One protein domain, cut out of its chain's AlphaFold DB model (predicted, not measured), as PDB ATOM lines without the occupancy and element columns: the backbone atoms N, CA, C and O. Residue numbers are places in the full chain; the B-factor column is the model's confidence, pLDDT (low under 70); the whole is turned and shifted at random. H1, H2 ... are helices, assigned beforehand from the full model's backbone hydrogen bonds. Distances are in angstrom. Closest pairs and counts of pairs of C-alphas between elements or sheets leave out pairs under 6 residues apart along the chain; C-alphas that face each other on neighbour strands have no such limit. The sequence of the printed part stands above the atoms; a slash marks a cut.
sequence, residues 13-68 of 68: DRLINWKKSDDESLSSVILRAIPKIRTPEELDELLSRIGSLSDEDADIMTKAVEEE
ATOM      1  N   ASP A  13     216.956 173.497 211.046       94.12
ATOM      2  CA  ASP A  13     216.949 174.965 211.014       94.12
ATOM      3  C   ASP A  13     215.524 175.522 210.922       94.12
ATOM      4  O   ASP A  13     215.140 176.445 211.647       94.12
ATOM      5  N   ARG A  14     214.680 174.894 210.095       90.56
ATOM      6  CA  ARG A  14     213.254 175.236 210.006       90.56
ATOM      7  C   ARG A  14     212.526 175.045 211.337       90.56
ATOM      8  O   ARG A  14     211.727 175.900 211.715       90.56
ATOM      9  N   LEU A  15     212.804 173.961 212.062       89.75
ATOM     10  CA  LEU A  15     212.205 173.713 213.378       89.75
ATOM     11  C   LEU A  15     212.638 174.748 214.420       89.75
ATOM     12  O   LEU A  15     211.818 175.145 215.251       89.75
ATOM     13  N   ILE A  16     213.895 175.193 214.379       92.44
ATOM     14  CA  ILE A  16     214.398 176.252 215.260       92.44
ATOM     15  C   ILE A  16     213.652 177.561 214.994       92.44
ATOM     16  O   ILE A  16     213.159 178.173 215.938       92.44
ATOM     17  N   ASN A  17     213.462 177.926 213.724       92.88
ATOM     18  CA  ASN A  17     212.736 179.140 213.335       92.88
ATOM     19  C   ASN A  17     211.248 179.129 213.727       92.88
ATOM     20  O   ASN A  17     210.610 180.176 213.785       92.88
ATOM     21  N   TRP A  18     210.670 177.957 213.996       91.44
ATOM     22  CA  TRP A  18     209.275 177.828 214.427       91.44
ATOM     23  C   TRP A  18     209.074 177.939 215.940       91.44
ATOM     24  O   TRP A  18     207.921 177.960 216.402       91.44
ATOM     25  N   LYS A  19     210.157 178.009 216.721       93.50
ATOM     26  CA  LYS A  19     210.077 178.273 218.158       93.50
ATOM     27  C   LYS A  19     209.469 179.649 218.418       93.50
ATOM     28  O   LYS A  19     209.785 180.626 217.751       93.50
ATOM     29  N   LYS A  20     208.596 179.727 219.418       91.56
ATOM     30  CA  LYS A  20     208.019 180.995 219.898       91.56
ATOM     31  C   LYS A  20     208.899 181.693 220.934       91.56
ATOM     32  O   LYS A  20     208.726 182.884 221.169       91.56
ATOM     33  N   SER A  21     209.796 180.948 221.572       92.88
ATOM     34  CA  SER A  21     210.783 181.442 222.529       92.88
ATOM     35  C   SER A  21     211.979 180.495 222.570       92.88
ATOM     36  O   SER A  21     211.852 179.313 222.238       92.88
ATOM     37  N   ASP A  22     213.122 180.992 223.035       89.69
ATOM     38  CA  ASP A  22     214.352 180.193 223.122       89.69
ATOM     39  C   ASP A  22     214.186 178.968 224.036       89.69
ATOM     40  O   ASP A  22     214.678 177.877 223.724       89.69
ATOM     41  N   ASP A  23     213.385 179.118 225.095       93.50
ATOM     42  CA  ASP A  23     213.076 178.072 226.075       93.50
ATOM     43  C   ASP A  23     212.103 176.990 225.563       93.50
ATOM     44  O   ASP A  23     211.897 175.968 226.225       93.50
ATOM     45  N   GLU A  24     211.468 177.174 224.398       92.88
ATOM     46  CA  GLU A  24     210.552 176.168 223.849       92.88
ATOM     47  C   GLU A  24     211.333 174.914 223.414       92.88
ATOM     48  O   GLU A  24     212.339 174.984 222.707       92.88
ATOM     49  N   SER A  25     210.860 173.726 223.803       92.31
ATOM     50  CA  SER A  25     211.467 172.467 223.350       92.31
ATOM     51  C   SER A  25     211.085 172.142 221.901       92.31
ATOM     52  O   SER A  25     209.946 172.352 221.484       92.31
ATOM     53  N   LEU A  26     212.002 171.532 221.142       90.31
ATOM     54  CA  LEU A  26     211.723 171.088 219.767       90.31
ATOM     55  C   LEU A  26     210.566 170.081 219.705       90.31
ATOM     56  O   LEU A  26     209.744 170.139 218.798       90.31
ATOM     57  N   SER A  27     210.441 169.206 220.706       89.38
ATOM     58  CA  SER A  27     209.310 168.279 220.815       89.38
ATOM     59  C   SER A  27     207.965 169.008 220.908       89.38
ATOM     60  O   SER A  27     206.991 168.563 220.308       89.38
ATOM     61  N   SER A  28     207.904 170.138 221.622       90.38
ATOM     62  CA  SER A  28     206.704 170.985 221.692       90.38
ATOM     63  C   SER A  28     206.371 171.594 220.332       90.38
ATOM     64  O   SER A  28     205.220 171.539 219.901       90.38
ATOM     65  N   VAL A  29     207.383 172.110 219.628       90.19
ATOM     66  CA  VAL A  29     207.223 172.653 218.272       90.19
ATOM     67  C   VAL A  29     206.673 171.585 217.330       90.19
ATOM     68  O   VAL A  29     205.674 171.828 216.659       90.19
ATOM     69  N   ILE A  30     207.265 170.386 217.333       86.69
ATOM     70  CA  ILE A  30     206.832 169.260 216.497       86.69
ATOM     71  C   ILE A  30     205.379 168.889 216.804       86.69
ATOM     72  O   ILE A  30     204.567 168.804 215.893       86.69
ATOM     73  N   LEU A  31     205.014 168.718 218.077       84.81
ATOM     74  CA  LEU A  31     203.645 168.353 218.460       84.81
ATOM     75  C   LEU A  31     202.614 169.459 218.182       84.81
ATOM     76  O   LEU A  31     201.426 169.166 218.065       84.81
ATOM     77  N   ARG A  32     203.050 170.719 218.099       85.19
ATOM     78  CA  ARG A  32     202.218 171.867 217.714       85.19
ATOM     79  C   ARG A  32     202.041 171.967 216.200       85.19
ATOM     80  O   ARG A  32     200.961 172.344 215.755       85.19
ATOM     81  N   ALA A  33     203.105 171.702 215.446       76.94
ATOM     82  CA  ALA A  33     203.132 171.806 213.991       76.94
ATOM     83  C   ALA A  33     202.497 170.589 213.313       76.94
ATOM     84  O   ALA A  33     201.866 170.737 212.270       76.94
ATOM     85  N   ILE A  34     202.631 169.400 213.912       70.44
ATOM     86  CA  ILE A  34     201.877 168.231 213.476       70.44
ATOM     87  C   ILE A  34     200.398 168.553 213.699       70.44
ATOM     88  O   ILE A  34     200.001 168.854 214.832       70.44
ATOM     89  N   PRO A  35     199.573 168.514 212.640       63.47
ATOM     90  CA  PRO A  35     198.148 168.714 212.790       63.47
ATOM     91  C   PRO A  35     197.623 167.749 213.856       63.47
ATOM     92  O   PRO A  35     198.008 166.582 213.879       63.47
ATOM     93  N   LYS A  36     196.696 168.184 214.721       64.75
ATOM     94  CA  LYS A  36     196.007 167.294 215.689       64.75
ATOM     95  C   LYS A  36     195.101 166.245 215.018       64.75
ATOM     96  O   LYS A  36     194.225 165.688 215.667       64.75
ATOM     97  N   ILE A  37     195.321 166.028 213.736       57.19
ATOM     98  CA  ILE A  37     194.709 165.069 212.853       57.19
ATOM     99  C   ILE A  37     195.314 163.723 213.220       57.19
ATOM    100  O   ILE A  37     196.488 163.444 212.971       57.19
ATOM    101  N   ARG A  38     194.533 162.933 213.939       60.12
ATOM    102  CA  ARG A  38     194.936 161.637 214.472       60.12
ATOM    103  C   ARG A  38     194.709 160.527 213.461       60.12
ATOM    104  O   ARG A  38     195.289 159.458 213.641       60.12
ATOM    105  N   THR A  39     193.903 160.768 212.423       69.69
ATOM    106  CA  THR A  39     193.595 159.763 211.404       69.69
ATOM    107  C   THR A  39     193.722 160.308 209.975       69.69
ATOM    108  O   THR A  39     193.555 161.509 209.753       69.69
ATOM    109  N   PRO A  40     194.032 159.449 208.987       69.19
ATOM    110  CA  PRO A  40     194.061 159.837 207.575       69.19
ATOM    111  C   PRO A  40     192.752 160.475 207.086       69.19
ATOM    112  O   PRO A  40     192.784 161.364 206.245       69.19
ATOM    113  N   GLU A  41     191.609 160.065 207.637       75.88
ATOM    114  CA  GLU A  41     190.290 160.598 207.280       75.88
ATOM    115  C   GLU A  41     190.110 162.046 207.756       75.88
ATOM    116  O   GLU A  41     189.603 162.885 207.016       75.88
ATOM    117  N   GLU A  42     190.589 162.374 208.961       73.69
ATOM    118  CA  GLU A  42     190.596 163.754 209.466       73.69
ATOM    119  C   GLU A  42     191.527 164.659 208.626       73.69
ATOM    120  O   GLU A  42     191.312 165.872 208.548       73.69
ATOM    121  N   LEU A  43     192.563 164.084 207.993       72.19
ATOM    122  CA  LEU A  43     193.458 164.809 207.085       72.19
ATOM    123  C   LEU A  43     192.747 165.144 205.780       72.19
ATOM    124  O   LEU A  43     192.802 166.288 205.339       72.19
ATOM    125  N   ASP A  44     192.071 164.159 205.198       72.88
ATOM    126  CA  ASP A  44     191.311 164.301 203.956       72.88
ATOM    127  C   ASP A  44     190.157 165.308 204.109       72.88
ATOM    128  O   ASP A  44     189.936 166.164 203.249       72.88
ATOM    129  N   GLU A  45     189.482 165.315 205.262       74.44
ATOM    130  CA  GLU A  45     188.443 166.306 205.569       74.44
ATOM    131  C   GLU A  45     189.012 167.734 205.680       74.44
ATOM    132  O   GLU A  45     188.384 168.706 205.260       74.44
ATOM    133  N   LEU A  46     190.218 167.900 206.227       70.19
ATOM    134  CA  LEU A  46     190.856 169.217 206.306       70.19
ATOM    135  C   LEU A  46     191.416 169.680 204.962       70.19
ATOM    136  O   LEU A  46     191.273 170.855 204.629       70.19
ATOM    137  N   LEU A  47     191.999 168.773 204.178       70.00
ATOM    138  CA  LEU A  47     192.463 169.069 202.824       70.00
ATOM    139  C   LEU A  47     191.300 169.412 201.892       70.00
ATOM    140  O   LEU A  47     191.423 170.338 201.104       70.00
ATOM    141  N   SER A  48     190.148 168.752 202.025       71.38
ATOM    142  CA  SER A  48     188.947 169.097 201.251       71.38
ATOM    143  C   SER A  48     188.307 170.430 201.663       71.38
ATOM    144  O   SER A  48     187.599 171.042 200.863       71.38
ATOM    145  N   ARG A  49     188.564 170.920 202.887       67.31
ATOM    146  CA  ARG A  49     188.162 172.266 203.350       67.31
ATOM    147  C   ARG A  49     189.104 173.372 202.895       67.31
ATOM    148  O   ARG A  49     188.680 174.527 202.825       67.31
ATOM    149  N   ILE A  50     190.362 173.042 202.610       65.88
ATOM    150  CA  ILE A  50     191.246 173.915 201.844       65.88
ATOM    151  C   ILE A  50     190.708 173.840 200.418       65.88
ATOM    152  O   ILE A  50     191.069 172.959 199.645       65.88
ATOM    153  N   GLY A  51     189.727 174.695 200.121       62.44
ATOM    154  CA  GLY A  51     189.108 174.757 198.803       62.44
ATOM    155  C   GLY A  51     190.175 174.823 197.711       62.44
ATOM    156  O   GLY A  51     191.276 175.332 197.932       62.44
ATOM    157  N   SER A  52     189.851 174.285 196.537       67.38
ATOM    158  CA  SER A  52     190.694 174.429 195.352       67.38
ATOM    159  C   SER A  52     191.068 175.899 195.179       67.38
ATOM    160  O   SER A  52     190.173 176.747 195.202       67.38
ATOM    161  N   LEU A  53     192.367 176.178 195.022       65.50
ATOM    162  CA  LEU A  53     192.849 177.507 194.652       65.50
ATOM    163  C   LEU A  53     192.023 177.990 193.465       65.50
ATOM    164  O   LEU A  53     191.866 177.257 192.484       65.50
ATOM    165  N   SER A  54     191.448 179.185 193.585       72.50
ATOM    166  CA  SER A  54     190.835 179.808 192.423       72.50
ATOM    167  C   SER A  54     191.933 180.133 191.411       72.50
ATOM    168  O   SER A  54     193.097 180.308 191.782       72.50
ATOM    169  N   ASP A  55     191.573 180.233 190.132       76.50
ATOM    170  CA  ASP A  55     192.529 180.639 189.094       76.50
ATOM    171  C   ASP A  55     193.182 181.996 189.441       76.50
ATOM    172  O   ASP A  55     194.352 182.227 189.153       76.50
ATOM    173  N   GLU A  56     192.453 182.860 190.155       73.50
ATOM    174  CA  GLU A  56     192.932 184.162 190.625       73.50
ATOM    175  C   GLU A  56     194.000 184.035 191.730       73.50
ATOM    176  O   GLU A  56     195.009 184.741 191.697       73.50
ATOM    177  N   ASP A  57     193.849 183.085 192.661       76.00
ATOM    178  CA  ASP A  57     194.870 182.790 193.678       76.00
ATOM    179  C   ASP A  57     196.136 182.184 193.045       76.00
ATOM    180  O   ASP A  57     197.258 182.498 193.455       76.00
ATOM    181  N   ALA A  58     195.970 181.342 192.019       78.19
ATOM    182  CA  ALA A  58     197.080 180.738 191.284       78.19
ATOM    183  C   ALA A  58     197.895 181.786 190.500       78.19
ATOM    184  O   ALA A  58     199.131 181.741 190.498       78.19
ATOM    185  N   ASP A  59     197.223 182.766 189.894       78.69
ATOM    186  CA  ASP A  59     197.865 183.883 189.193       78.69
ATOM    187  C   ASP A  59     198.669 184.779 190.147       78.69
ATOM    188  O   ASP A  59     199.774 185.216 189.810       78.69
ATOM    189  N   ILE A  60     198.151 185.040 191.353       80.50
ATOM    190  CA  ILE A  60     198.858 185.821 192.381       80.50
ATOM    191  C   ILE A  60     200.140 185.101 192.817       80.50
ATOM    192  O   ILE A  60     201.196 185.726 192.916       80.50
ATOM    193  N   MET A  61     200.067 183.786 193.042       78.19
ATOM    194  CA  MET A  61     201.236 182.989 193.424       78.19
ATOM    195  C   MET A  61     202.285 182.930 192.310       78.19
ATOM    196  O   MET A  61     203.475 183.026 192.597       78.19
ATOM    197  N   THR A  62     201.855 182.809 191.052       79.81
ATOM    198  CA  THR A  62     202.762 182.773 189.894       79.81
ATOM    199  C   THR A  62     203.541 184.081 189.773       79.81
ATOM    200  O   THR A  62     204.767 184.064 189.690       79.81
ATOM    201  N   LYS A  63     202.856 185.226 189.879       78.69
ATOM    202  CA  LYS A  63     203.504 186.547 189.823       78.69
ATOM    203  C   LYS A  63     204.496 186.772 190.961       78.69
ATOM    204  O   LYS A  63     205.558 187.333 190.733       78.69
ATOM    205  N   ALA A  64     204.182 186.300 192.166       72.56
ATOM    206  CA  ALA A  64     205.075 186.431 193.314       72.56
ATOM    207  C   ALA A  64     206.393 185.646 193.160       72.56
ATOM    208  O   ALA A  64     207.380 186.009 193.788       72.56
ATOM    209  N   VAL A  65     206.414 184.585 192.344       78.25
ATOM    210  CA  VAL A  65     207.624 183.796 192.046       78.25
ATOM    211  C   VAL A  65     208.409 184.380 190.865       78.25
ATOM    212  O   VAL A  65     209.623 184.224 190.807       78.25
ATOM    213  N   GLU A  66     207.739 185.045 189.921       72.50
ATOM    214  CA  GLU A  66     208.380 185.664 188.749       72.50
ATOM    215  C   GLU A  66     208.984 187.054 189.028       72.50
ATOM    216  O   GLU A  66     209.801 187.526 188.239       72.50
ATOM    217  N   GLU A  67     208.596 187.714 190.125       58.41
ATOM    218  CA  GLU A  67     209.133 189.022 190.539       58.41
ATOM    219  C   GLU A  67     210.397 188.942 191.436       58.41
ATOM    220  O   GLU A  67     210.868 189.987 191.897       58.41
ATOM    221  N   GLU A  68     210.981 187.750 191.646       47.81
ATOM    222  CA  GLU A  68     212.315 187.552 192.266       47.81
ATOM    223  C   GLU A  68     213.452 187.360 191.244       47.81
ATOM    224  O   GLU A  68     213.322 186.527 190.318       47.81
TER     225      GLU A  68
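Overview. This is residues 13 to 68 of the 68 residues of an uncharacterized protein of Methanoplanus limicola DSM 2279 (UniProt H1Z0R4). Picture an open, flat arch with an empty middle: H1 and H2 fold together at one foot, H3 makes the top, and H4 makes the other leg, which stands free. The helices follow one another round the arch and do not gather into a core. The printed part has 56 residues with four named helices, H1, H2, H3 and H4 in that order, and no named strand, so the class is all helix. The whole is extended, with a radius of gyration of the C-alphas of 16.4 A and spans of 41 by 35 by 13 A.

Along the chain. Find C-alpha 13 at (216.949, 174.965, 211.014); here H1 begins, residues 13 to 17, 6.4 A long. Go on to C-alpha 26 at (211.723, 171.088, 219.767), where H2 starts; it holds residues 26 to 33 and measures 10.4 A. H3, residues 40 to 49, covers 14.4 A. H4, residues 55 to 66, is the longest helix with 12 residues and 16.6 A, and ends at C-alpha 66 at (208.380, 185.664, 188.749).

Arrangement. Look first at H1 and H2, which touch; their closest C-alphas are those of Leu 15 and Leu 26, 6.9 A apart. H3 and H4 touch no helix, and H2 and H3 are apart, as are H3 and H4. In H1, H2, H3 and H4 every O i to N i+4 pair is within hydrogen-bond range.

Size, cuts and confidence. The C-alphas farthest apart are those of Asp 23 and Asp 55, 42.4 A. Residues 47 to 68, of which 47 to 49 belong to H3 and 55 to 66 to H4, stand free. The printed part has no cut and no long link; the link from H3 to H4 is tight. The model's pLDDT is under 70 at residues 35 to 40, 49 to 53 and 67 to 68.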